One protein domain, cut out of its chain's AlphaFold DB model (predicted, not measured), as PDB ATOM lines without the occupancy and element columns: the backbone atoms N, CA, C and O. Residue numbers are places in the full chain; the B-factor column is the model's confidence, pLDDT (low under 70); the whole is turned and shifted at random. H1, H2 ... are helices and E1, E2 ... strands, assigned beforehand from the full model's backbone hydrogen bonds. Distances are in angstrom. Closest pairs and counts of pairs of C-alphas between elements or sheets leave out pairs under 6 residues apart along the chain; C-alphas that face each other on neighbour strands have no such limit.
ATOM      1  N   GLY A   6     -12.524 -11.001  26.369       85.81
ATOM      2  CA  GLY A   6     -12.942 -11.908  27.433       85.81
ATOM      3  C   GLY A   6     -13.290 -11.127  28.697       85.81
ATOM      4  O   GLY A   6     -14.433 -11.115  29.167       85.81
ATOM      5  N   ARG A   7     -12.289 -10.427  29.233       90.88
ATOM      6  CA  ARG A   7     -12.365  -9.724  30.512       90.88
ATOM      7  C   ARG A   7     -11.636  -8.390  30.450       90.88
ATOM      8  O   ARG A   7     -10.601  -8.279  29.807       90.88
ATOM      9  N   VAL A   8     -12.161  -7.395  31.158       91.38
ATOM     10  CA  VAL A   8     -11.461  -6.133  31.425       91.38
ATOM     11  C   VAL A   8     -11.404  -5.911  32.921       91.38
ATOM     12  O   VAL A   8     -12.444  -5.844  33.577       91.38
ATOM     13  N   GLN A   9     -10.204  -5.779  33.464       93.06
ATOM     14  CA  GLN A   9      -9.998  -5.321  34.827       93.06
ATOM     15  C   GLN A   9      -9.693  -3.830  34.791       93.06
ATOM     16  O   GLN A   9      -8.815  -3.396  34.063       93.06
ATOM     17  N   LEU A  10     -10.442  -3.044  35.555       91.81
ATOM     18  CA  LEU A  10     -10.232  -1.616  35.763       91.81
ATOM     19  C   LEU A  10      -9.634  -1.426  37.145       91.81
ATOM     20  O   LEU A  10     -10.139  -2.010  38.108       91.81
ATOM     21  N   TYR A  11      -8.626  -0.577  37.265       88.75
ATOM     22  CA  TYR A  11      -8.040  -0.232  38.550       88.75
ATOM     23  C   TYR A  11      -7.638   1.238  38.593       88.75
ATOM     24  O   TYR A  11      -7.140   1.825  37.632       88.75
ATOM     25  N   ASP A  12      -7.945   1.860  39.724       79.94
ATOM     26  CA  ASP A  12      -7.644   3.260  39.970       79.94
ATOM     27  C   ASP A  12      -6.176   3.426  40.383       79.94
ATOM     28  O   ASP A  12      -5.632   2.615  41.133       79.94
ATOM     29  N   ASN A  13      -5.549   4.512  39.933       67.56
ATOM     30  CA  ASN A  13      -4.186   4.892  40.287       67.56
ATOM     31  C   ASN A  13      -3.953   5.048  41.809       67.56
ATOM     32  O   ASN A  13      -2.813   4.972  42.271       67.56
ATOM     33  N   ARG A  14      -5.022   5.181  42.615       64.31
ATOM     34  CA  ARG A  14      -4.984   5.022  44.087       64.31
ATOM     35  C   ARG A  14      -4.209   3.775  44.542       64.31
ATOM     36  O   ARG A  14      -3.632   3.799  45.622       64.31
ATOM     37  N   LEU A  15      -4.194   2.713  43.736       60.47
ATOM     38  CA  LEU A  15      -3.524   1.448  44.046       60.47
ATOM     39  C   LEU A  15      -2.002   1.470  43.875       60.47
ATOM     40  O   LEU A  15      -1.321   0.675  44.510       60.47
ATOM     41  N   TYR A  16      -1.461   2.364  43.047       56.69
ATOM     42  CA  TYR A  16      -0.056   2.296  42.627       56.69
ATOM     43  C   TYR A  16       0.799   3.477  43.092       56.69
ATOM     44  O   TYR A  16       1.981   3.539  42.762       56.69
ATOM     45  N   ASN A  17       0.243   4.405  43.883       55.50
ATOM     46  CA  ASN A  17       0.975   5.553  44.440       55.50
ATOM     47  C   ASN A  17       1.739   6.396  43.389       55.50
ATOM     48  O   ASN A  17       2.612   7.190  43.751       55.50
ATOM     49  N   TYR A  18       1.412   6.283  42.095       53.97
ATOM     50  CA  TYR A  18       1.892   7.231  41.095       53.97
ATOM     51  C   TYR A  18       1.191   8.556  41.396       53.97
ATOM     52  O   TYR A  18      -0.030   8.640  41.309       53.97
ATOM     53  N   GLY A  19       1.949   9.553  41.850       51.00
ATOM     54  CA  GLY A  19       1.434  10.766  42.484       51.00
ATOM     55  C   GLY A  19       0.285  11.499  41.770       51.00
ATOM     56  O   GLY A  19       0.075  11.383  40.567       51.00
ATOM     57  N   ALA A  20      -0.383  12.330  42.580       51.09
ATOM     58  CA  ALA A  20      -1.633  13.062  42.358       51.09
ATOM     59  C   ALA A  20      -2.885  12.169  42.278       51.09
ATOM     60  O   ALA A  20      -3.085  11.413  41.335       51.09
ATOM     61  N   MET A  21      -3.777  12.310  43.269       54.16
ATOM     62  CA  MET A  21      -5.154  11.814  43.182       54.16
ATOM     63  C   MET A  21      -5.854  12.519  42.020       54.16
ATOM     64  O   MET A  21      -6.375  13.627  42.159       54.16
ATOM     65  N   THR A  22      -5.861  11.889  40.858       57.12
ATOM     66  CA  THR A  22      -6.620  12.364  39.716       57.12
ATOM     67  C   THR A  22      -8.023  11.774  39.804       57.12
ATOM     68  O   THR A  22      -8.252  10.616  39.474       57.12
ATOM     69  N   ASN A  23      -9.004  12.580  40.222       65.88
ATOM     70  CA  ASN A  23     -10.429  12.203  40.212       65.88
ATOM     71  C   ASN A  23     -11.017  12.134  38.784       65.88
ATOM     72  O   ASN A  23     -12.200  12.409  38.560       65.88
ATOM     73  N   HIS A  24     -10.191  11.803  37.792       83.19
ATOM     74  CA  HIS A  24     -10.554  11.809  36.393       83.19
ATOM     75  C   HIS A  24     -10.492  10.391  35.820       83.19
ATOM     76  O   HIS A  24      -9.489   9.696  35.900       83.19
ATOM     77  N   TYR A  25     -11.589   9.955  35.197       82.81
ATOM     78  CA  TYR A  25     -11.753   8.581  34.695       82.81
ATOM     79  C   TYR A  25     -10.729   8.169  33.625       82.81
ATOM     80  O   TYR A  25     -10.621   6.990  33.310       82.81
ATOM     81  N   LYS A  26     -10.029   9.140  33.030       84.12
ATOM     82  CA  LYS A  26      -8.972   8.907  32.039       84.12
ATOM     83  C   LYS A  26      -7.675   8.369  32.646       84.12
ATOM     84  O   LYS A  26      -6.896   7.767  31.919       84.12
ATOM     85  N   ASP A  27      -7.485   8.564  33.948       84.06
ATOM     86  CA  ASP A  27      -6.320   8.091  34.698       84.06
ATOM     87  C   ASP A  27      -6.531   6.694  35.299       84.06
ATOM     88  O   ASP A  27      -5.665   6.177  36.001       84.06
ATOM     89  N   ILE A  28      -7.686   6.077  35.029       88.12
ATOM     90  CA  ILE A  28      -7.925   4.665  35.316       88.12
ATOM     91  C   ILE A  28      -7.063   3.826  34.374       88.12
ATOM     92  O   ILE A  28      -6.997   4.097  33.169       88.12
ATOM     93  N   TYR A  29      -6.449   2.796  34.941       90.25
ATOM     94  CA  TYR A  29      -5.707   1.787  34.207       90.25
ATOM     95  C   TYR A  29      -6.580   0.562  33.965       90.25
ATOM     96  O   TYR A  29      -7.532   0.297  34.712       90.25
ATOM     97  N   ILE A  30      -6.262  -0.165  32.900       90.00
ATOM     98  CA  ILE A  30      -6.942  -1.395  32.538       90.00
ATOM     99  C   ILE A  30      -5.977  -2.500  32.142       90.00
ATOM    100  O   ILE A  30      -5.003  -2.266  31.424       90.00
ATOM    101  N   ASP A  31      -6.375  -3.710  32.519       91.38
ATOM    102  CA  ASP A  31      -5.931  -4.944  31.893       91.38
ATOM    103  C   ASP A  31      -7.063  -5.473  31.013       91.38
ATOM    104  O   ASP A  31      -8.216  -5.548  31.451       91.38
ATOM    105  N   ILE A  32      -6.758  -5.851  29.777       89.88
ATOM    106  CA  ILE A  32      -7.722  -6.413  28.830       89.88
ATOM    107  C   ILE A  32      -7.252  -7.806  28.420       89.88
ATOM    108  O   ILE A  32      -6.153  -7.970  27.899       89.88
ATOM    109  N   GLU A  33      -8.119  -8.800  28.598       90.19
ATOM    110  CA  GLU A  33      -7.950 -10.148  28.064       90.19
ATOM    111  C   GLU A  33      -8.599 -10.255  26.676       90.19
ATOM    112  O   GLU A  33      -9.821 -10.126  26.542       90.19
ATOM    113  N   ILE A  34      -7.799 -10.532  25.647       84.50
ATOM    114  CA  ILE A  34      -8.252 -10.782  24.272       84.50
ATOM    115  C   ILE A  34      -7.638 -12.091  23.794       84.50
ATOM    116  O   ILE A  34      -6.424 -12.256  23.800       84.50
ATOM    117  N   ASN A  35      -8.478 -13.029  23.352       80.75
ATOM    118  CA  ASN A  35      -8.044 -14.341  22.852       80.75
ATOM    119  C   ASN A  35      -7.114 -15.115  23.819       80.75
ATOM    120  O   ASN A  35      -6.289 -15.908  23.373       80.75
ATOM    121  N   GLY A  36      -7.253 -14.901  25.130       80.94
ATOM    122  CA  GLY A  36      -6.420 -15.531  26.161       80.94
ATOM    123  C   GLY A  36      -5.083 -14.832  26.434       80.94
ATOM    124  O   GLY A  36      -4.342 -15.283  27.304       80.94
ATOM    125  N   GLU A  37      -4.779 -13.732  25.741       86.25
ATOM    126  CA  GLU A  37      -3.641 -12.862  26.041       86.25
ATOM    127  C   GLU A  37      -4.098 -11.656  26.863       86.25
ATOM    128  O   GLU A  37      -5.170 -11.103  26.618       86.25
ATOM    129  N   ILE A  38      -3.280 -11.246  27.834       89.06
ATOM    130  CA  ILE A  38      -3.559 -10.095  28.697       89.06
ATOM    131  C   ILE A  38      -2.654  -8.940  28.284       89.06
ATOM    132  O   ILE A  38      -1.429  -9.059  28.300       89.06
ATOM    133  N   LEU A  39      -3.275  -7.816  27.940       88.75
ATOM    134  CA  LEU A  39      -2.611  -6.534  27.756       88.75
ATOM    135  C   LEU A  39      -2.853  -5.685  28.996       88.75
ATOM    136  O   LEU A  39      -4.007  -5.407  29.315       88.75
ATOM    137  N   SER A  40      -1.778  -5.285  29.667       89.44
ATOM    138  CA  SER A  40      -1.827  -4.640  30.981       89.44
ATOM    139  C   SER A  40      -1.386  -3.185  30.974       89.44
ATOM    140  O   SER A  40      -0.725  -2.733  30.038       89.44
ATOM    141  N   ASP A  41      -1.738  -2.468  32.043       86.31
ATOM    142  CA  ASP A  41      -1.292  -1.096  32.324       86.31
ATOM    143  C   ASP A  41      -1.648  -0.071  31.236       86.31
ATOM    144  O   ASP A  41      -0.978   0.950  31.055       86.31
ATOM    145  N   ILE A  42      -2.757  -0.301  30.531       87.81
ATOM    146  CA  ILE A  42      -3.267   0.632  29.526       87.81
ATOM    147  C   ILE A  42      -4.062   1.727  30.236       87.81
ATOM    148  O   ILE A  42      -4.958   1.441  31.026       87.81
ATOM    149  N   LYS A  43      -3.810   3.004  29.937       88.56
ATOM    150  CA  LYS A  43      -4.694   4.078  30.420       88.56
ATOM    151  C   LYS A  43      -5.976   4.139  29.602       88.56
ATOM    152  O   LYS A  43      -5.946   4.037  28.377       88.56
ATOM    153  N   ILE A  44      -7.099   4.453  30.250       89.00
ATOM    154  CA  ILE A  44      -8.371   4.706  29.550       89.00
ATOM    155  C   ILE A  44      -8.228   5.800  28.485       89.00
ATOM    156  O   ILE A  44      -8.845   5.710  27.427       89.00
ATOM    157  N   GLU A  45      -7.398   6.821  28.721       89.12
ATOM    158  CA  GLU A  45      -7.112   7.830  27.697       89.12
ATOM    159  C   GLU A  45      -6.488   7.247  26.426       89.12
ATOM    160  O   GLU A  45      -6.921   7.596  25.328       89.12
ATOM    161  N   GLN A  46      -5.512   6.350  26.567       86.56
ATOM    162  CA  GLN A  46      -4.866   5.675  25.439       86.56
ATOM    163  C   GLN A  46      -5.867   4.777  24.713       86.56
ATOM    164  O   GLN A  46      -5.995   4.865  23.496       86.56
ATOM    165  N   LEU A  47      -6.676   4.015  25.459       86.25
ATOM    166  CA  LEU A  47      -7.726   3.171  24.885       86.25
ATOM    167  C   LEU A  47      -8.692   3.972  23.987       86.25
ATOM    168  O   LEU A  47      -9.042   3.522  22.895       86.25
ATOM    169  N   ILE A  48      -9.114   5.159  24.440       85.31
ATOM    170  CA  ILE A  48     -10.034   6.037  23.699       85.31
ATOM    171  C   ILE A  48      -9.356   6.648  22.469       85.31
ATOM    172  O   ILE A  48      -9.981   6.756  21.416       85.31
ATOM    173  N   THR A  49      -8.110   7.099  22.619       82.56
ATOM    174  CA  THR A  49      -7.413   7.899  21.601       82.56
ATOM    175  C   THR A  49      -6.881   7.027  20.471       82.56
ATOM    176  O   THR A  49      -7.008   7.387  19.303       82.56
ATOM    177  N   ASP A  50      -6.360   5.852  20.811       74.06
ATOM    178  CA  ASP A  50      -5.699   4.965  19.856       74.06
ATOM    179  C   ASP A  50      -6.685   4.006  19.168       74.06
ATOM    180  O   ASP A  50      -6.275   3.181  18.353       74.06
ATOM    181  N   ASN A  51      -7.987   4.095  19.497       65.88
ATOM    182  CA  ASN A  51      -9.023   3.131  19.106       65.88
ATOM    183  C   ASN A  51      -8.519   1.684  19.263       65.88
ATOM    184  O   ASN A  51      -8.649   0.842  18.366       65.88
ATOM    185  N   TYR A  52      -7.835   1.454  20.386       63.66
ATOM    186  CA  TYR A  52      -7.020   0.270  20.606       63.66
ATOM    187  C   TYR A  52      -7.916  -0.971  20.474       63.66
ATOM    188  O   TYR A  52      -9.024  -1.005  21.007       63.66
ATOM    189  N   LEU A  53      -7.415  -2.005  19.790       67.81
ATOM    190  CA  LEU A  53      -7.928  -3.383  19.858       67.81
ATOM    191  C   LEU A  53      -9.228  -3.686  19.102       67.81
ATOM    192  O   LEU A  53      -9.758  -4.785  19.237       67.81
ATOM    193  N   GLY A  54      -9.732  -2.762  18.277       71.38
ATOM    194  CA  GLY A  54     -10.917  -3.036  17.456       71.38
ATOM    195  C   GLY A  54     -12.186  -3.269  18.280       71.38
ATOM    196  O   GLY A  54     -13.086  -3.984  17.838       71.38
ATOM    197  N   LEU A  55     -12.249  -2.675  19.475       81.25
ATOM    198  CA  LEU A  55     -13.409  -2.763  20.352       81.25
ATOM    199  C   LEU A  55     -14.636  -2.150  19.684       81.25
ATOM    200  O   LEU A  55     -14.574  -1.093  19.053       81.25
ATOM    201  N   THR A  56     -15.785  -2.782  19.875       85.62
ATOM    202  CA  THR A  56     -17.054  -2.212  19.434       85.62
ATOM    203  C   THR A  56     -17.393  -0.961  20.244       85.62
ATOM    204  O   THR A  56     -17.035  -0.826  21.420       85.62
ATOM    205  N   GLU A  57     -18.189  -0.057  19.665       86.00
ATOM    206  CA  GLU A  57     -18.690   1.121  20.389       86.00
ATOM    207  C   GLU A  57     -19.431   0.746  21.684       86.00
ATOM    208  O   GLU A  57     -19.408   1.496  22.665       86.00
ATOM    209  N   ARG A  58     -20.095  -0.420  21.702       87.25
ATOM    210  CA  ARG A  58     -20.793  -0.941  22.883       87.25
ATOM    211  C   ARG A  58     -19.802  -1.287  23.992       87.25
ATOM    212  O   ARG A  58     -20.006  -0.845  25.123       87.25
ATOM    213  N   GLU A  59     -18.757  -2.048  23.685       87.62
ATOM    214  CA  GLU A  59     -17.727  -2.440  24.656       87.62
ATOM    215  C   GLU A  59     -17.004  -1.213  25.206       87.62
ATOM    216  O   GLU A  59     -16.949  -1.026  26.423       87.62
ATOM    217  N   MET A  60     -16.578  -0.307  24.321       89.19
ATOM    218  CA  MET A  60     -15.933   0.947  24.708       89.19
ATOM    219  C   MET A  60     -16.820   1.765  25.654       89.19
ATOM    220  O   MET A  60     -16.372   2.248  26.696       89.19
ATOM    221  N   ARG A  61     -18.119   1.881  25.350       90.62
ATOM    222  CA  ARG A  61     -19.076   2.597  26.205       90.62
ATOM    223  C   ARG A  61     -19.206   1.959  27.589       90.62
ATOM    224  O   ARG A  61     -19.305   2.687  28.577       90.62
ATOM    225  N   ILE A  62     -19.223   0.629  27.677       91.62
ATOM    226  CA  ILE A  62     -19.291  -0.092  28.955       91.62
ATOM    227  C   ILE A  62     -18.026   0.178  29.777       91.62
ATOM    228  O   ILE A  62     -18.144   0.578  30.936       91.62
ATOM    229  N   ILE A  63     -16.845   0.047  29.166       91.44
ATOM    230  CA  ILE A  63     -15.543   0.280  29.810       91.44
ATOM    231  C   ILE A  63     -15.447   1.720  30.331       91.44
ATOM    232  O   ILE A  63     -15.166   1.947  31.512       91.44
ATOM    233  N   VAL A  64     -15.773   2.715  29.500       91.75
ATOM    234  CA  VAL A  64     -15.733   4.136  29.887       91.75
ATOM    235  C   VAL A  64     -16.724   4.443  31.014       91.75
ATOM    236  O   VAL A  64     -16.398   5.171  31.955       91.75
ATOM    237  N   ASN A  65     -17.937   3.888  30.966       93.19
ATOM    238  CA  ASN A  65     -18.924   4.085  32.029       93.19
ATOM    239  C   ASN A  65     -18.491   3.434  33.347       93.19
ATOM    240  O   ASN A  65     -18.709   4.016  34.411       93.19
ATOM    241  N   ALA A  66     -17.879   2.252  33.288       92.94
ATOM    242  CA  ALA A  66     -17.323   1.584  34.455       92.94
ATOM    243  C   ALA A  66     -16.156   2.385  35.057       92.94
ATOM    244  O   ALA A  66     -16.147   2.605  36.264       92.94
ATOM    245  N   SER A  67     -15.274   2.942  34.224       91.25
ATOM    246  CA  SER A  67     -14.173   3.828  34.645       91.25
ATOM    247  C   SER A  67     -14.683   5.072  35.382       91.25
ATOM    248  O   SER A  67     -14.218   5.416  36.467       91.25
ATOM    249  N   LYS A  68     -15.715   5.728  34.830       91.75
ATOM    250  CA  LYS A  68     -16.372   6.895  35.449       91.75
ATOM    251  C   LYS A  68     -17.059   6.569  36.772       91.75
ATOM    252  O   LYS A  68     -17.203   7.458  37.610       91.75
ATOM    253  N   LYS A  69     -17.544   5.338  36.932       91.31
ATOM    254  CA  LYS A  69     -18.114   4.862  38.196       91.31
ATOM    255  C   LYS A  69     -17.006   4.583  39.207       91.31
ATOM    256  O   LYS A  69     -17.117   5.073  40.322       91.31
ATOM    257  N   LEU A  70     -15.942   3.892  38.800       89.75
ATOM    258  CA  LEU A  70     -14.831   3.505  39.669       89.75
ATOM    259  C   LEU A  70     -14.144   4.712  40.320       89.75
ATOM    260  O   LEU A  70     -13.969   4.730  41.531       89.75
ATOM    261  N   VAL A  71     -13.860   5.768  39.550       87.19
ATOM    262  CA  VAL A  71     -13.229   6.994  40.083       87.19
ATOM    263  C   VAL A  71     -14.105   7.744  41.102       87.19
ATOM    264  O   VAL A  71     -13.627   8.574  41.867       87.19
ATOM    265  N   LYS A  72     -15.416   7.471  41.118       86.69
ATOM    266  CA  LYS A  72     -16.367   8.022  42.098       86.69
ATOM    267  C   LYS A  72     -16.676   7.040  43.228       86.69
ATOM    268  O   LYS A  72     -17.353   7.426  44.181       86.69
ATOM    269  N   ASP A  73     -16.238   5.789  43.103       87.94
ATOM    270  CA  ASP A  73     -16.486   4.731  44.070       87.94
ATOM    271  C   ASP A  73     -15.458   4.836  45.206       87.94
ATOM    272  O   ASP A  73     -14.242   4.780  44.995       87.94
ATOM    273  N   ARG A  74     -15.964   5.082  46.417       82.56
ATOM    274  CA  ARG A  74     -15.136   5.308  47.610       82.56
ATOM    275  C   ARG A  74     -14.713   4.006  48.274       82.56
ATOM    276  O   ARG A  74     -13.662   3.987  48.902       82.56
ATOM    277  N   ASP A  75     -15.507   2.955  48.100       85.94
ATOM    278  CA  ASP A  75     -15.336   1.686  48.810       85.94
ATOM    279  C   ASP A  75     -14.530   0.675  47.983       85.94
ATOM    280  O   ASP A  75     -13.945  -0.263  48.522       85.94
ATOM    281  N   TYR A  76     -14.479   0.881  46.664       87.12
ATOM    282  CA  TYR A  76     -13.831  -0.019  45.716       87.12
ATOM    283  C   TYR A  76     -12.771   0.709  44.893       87.12
ATOM    284  O   TYR A  76     -12.948   1.856  44.477       87.12
ATOM    285  N   ASN A  77     -11.676   0.004  44.622       86.81
ATOM    286  CA  ASN A  77     -10.537   0.498  43.848       86.81
ATOM    287  C   ASN A  77     -10.302  -0.308  42.556       86.81
ATOM    288  O   ASN A  77      -9.506   0.117  41.717       86.81
ATOM    289  N   SER A  78     -11.058  -1.393  42.343       90.69
ATOM    290  CA  SER A  78     -11.044  -2.158  41.101       90.69
ATOM    291  C   SER A  78     -12.421  -2.699  40.710       90.69
ATOM    292  O   SER A  78     -13.200  -3.130  41.562       90.69
ATOM    293  N   TYR A  79     -12.710  -2.719  39.404       93.75
ATOM    294  CA  TYR A  79     -13.856  -3.416  38.809       93.75
ATOM    295  C   TYR A  79     -13.384  -4.477  37.812       93.75
ATOM    296  O   TYR A  79     -12.422  -4.265  37.087       93.75
ATOM    297  N   ILE A  80     -14.125  -5.579  37.702       93.81
ATOM    298  CA  ILE A  80     -13.930  -6.602  36.670       93.81
ATOM    299  C   ILE A  80     -15.176  -6.650  35.787       93.81
ATOM    300  O   ILE A  80     -16.280  -6.912  36.270       93.81
ATOM    301  N   LEU A  81     -14.992  -6.408  34.493       92.94
ATOM    302  CA  LEU A  81     -15.989  -6.568  33.443       92.94
ATOM    303  C   LEU A  81     -15.757  -7.919  32.766       92.94
ATOM    304  O   LEU A  81     -14.758  -8.108  32.080       92.94
ATOM    305  N   ASP A  82     -16.666  -8.862  32.964       91.31
ATOM    306  CA  ASP A  82     -16.662 -10.148  32.273       91.31
ATOM    307  C   ASP A  82     -17.597 -10.043  31.065       91.31
ATOM    308  O   ASP A  82     -18.821 -10.076  31.219       91.31
ATOM    309  N   PHE A  83     -17.027  -9.872  29.871       86.56
ATOM    310  CA  PHE A  83     -17.779  -9.748  28.621       86.56
ATOM    311  C   PHE A  83     -18.289 -11.104  28.123       86.56
ATOM    312  O   PHE A  83     -19.291 -11.149  27.415       86.56
ATOM    313  N   THR A  84     -17.697 -12.215  28.581       84.06
ATOM    314  CA  THR A  84     -18.220 -13.565  28.307       84.06
ATOM    315  C   THR A  84     -19.525 -13.849  29.055       84.06
ATOM    316  O   THR A  84     -20.343 -14.645  28.597       84.06
ATOM    317  N   LYS A  85     -19.739 -13.180  30.197       82.31
ATOM    318  CA  LYS A  85     -20.933 -13.325  31.053       82.31
ATOM    319  C   LYS A  85     -21.784 -12.056  31.152       82.31
ATOM    320  O   LYS A  85     -22.733 -12.036  31.931       82.31
ATOM    321  N   GLU A  86     -21.415 -10.998  30.429       78.44
ATOM    322  CA  GLU A  86     -21.979  -9.641  30.514       78.44
ATOM    323  C   GLU A  86     -22.167  -9.126  31.965       78.44
ATOM    324  O   GLU A  86     -23.172  -8.495  32.300       78.44
ATOM    325  N   LYS A  87     -21.199  -9.390  32.856       85.56
ATOM    326  CA  LYS A  87     -21.289  -9.066  34.293       85.56
ATOM    327  C   LYS A  87     -20.208  -8.081  34.736       85.56
ATOM    328  O   LYS A  87     -19.067  -8.159  34.302       85.56
ATOM    329  N   ILE A  88     -20.560  -7.204  35.678       88.81
ATOM    330  CA  ILE A  88     -19.619  -6.318  36.377       88.81
ATOM    331  C   ILE A  88     -19.494  -6.770  37.833       88.81
ATOM    332  O   ILE A  88     -20.503  -6.898  38.527       88.81
ATOM    333  N   SER A  89     -18.266  -6.988  38.293       91.00
ATOM    334  CA  SER A  89     -17.932  -7.301  39.688       91.00
ATOM    335  C   SER A  89     -17.056  -6.196  40.277       91.00
ATOM    336  O   SER A  89     -16.290  -5.565  39.550       91.00
ATOM    337  N   LYS A  90     -17.190  -5.929  41.581       91.00
ATOM    338  CA  LYS A  90     -16.445  -4.881  42.292       91.00
ATOM    339  C   LYS A  90     -15.521  -5.503  43.328       91.00
ATOM    340  O   LYS A  90     -15.933  -6.445  44.002       91.00
ATOM    341  N   HIS A  91     -14.318  -4.959  43.463       85.31
ATOM    342  CA  HIS A  91     -13.291  -5.487  44.347       85.31
ATOM    343  C   HIS A  91     -12.526  -4.356  45.039       85.31
ATOM    344  O   HIS A  91     -12.268  -3.298  44.457       85.31
ATOM    345  N   THR A  92     -12.195  -4.596  46.302       81.19
ATOM    346  CA  THR A  92     -11.204  -3.821  47.043       81.19
ATOM    347  C   THR A  92      -9.936  -4.654  47.034       81.19
ATOM    348  O   THR A  92      -9.956  -5.823  47.419       81.19
TER     349      THR A  92
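AT A GLANCE: This is residues 6 to 92 of the 95 residues of an uncharacterized protein of Clostridium aceticum (UniProt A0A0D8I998). A twisted five-stranded sheet has one long helix, H2, packed along one face over E1 and E4, with the short helix H1 packed near the start of E2. A long loop, residues 12 to 28, joins E1 to E2. The 87 printed residues run E1 E2 E3 H1 H2 E4 E5; the antiparallel sheet has the order E3 E2 E1 E4 E5. The class is mixed, helices and strands; the whole is compact, radius of gyration of the C-alphas 12.1 A, spans 33 by 26 by 21 A.

IN THESE COORDINATES: Find C-alpha 6 at (-12.942, -11.908, 27.433); from there E1, residues 6 to 11, runs 16.9 A. Next come E2, residues 29 to 34, 16.2 A, and E3, residues 37 to 43, 17.5 A. H1 is residues 44 to 49, and H2, residues 57 to 70, runs 19.8 A. Then find E4, residues 78 to 82, and E5, residues 87 to 91, ending at C-alpha 91 (-13.291, -5.487, 44.347).

HOW THE PARTS SIT: E1, E2 and E3 form a meander, each strand the antiparallel neighbour of the one before, in two hairpins: look at N 9 and O 31, 2.8 A, and N 39 and O 32, 2.9 A. E1 and E4 are antiparallel, with N 8 and O 81 at 2.8 A. E4 and E5 form a hairpin, with N 80 and O 89 at 2.8 A. H1 and H2 on one face of the sheet make two layers with it. H2 has a height over the sheet of 9.2 A; its closest C-alphas to E1 are Ser 67 and Leu 10, 6.8 A. H1 and H2, a helical hairpin, only just touch, with 3 pairs of C-alphas within 8 A, the closest Ile 44 and Val 64 at 7.4 A. In H1 and H2 every O i to N i+4 pair is within hydrogen-bond range.

THE WHOLE: The farthest C-alphas, Gly 19 and Lys 85, are 34.8 A apart. The printed part has no cut, and the link E1 to E2 is long. Residues 13 to 23 and 51 to 53 have pLDDT under 70.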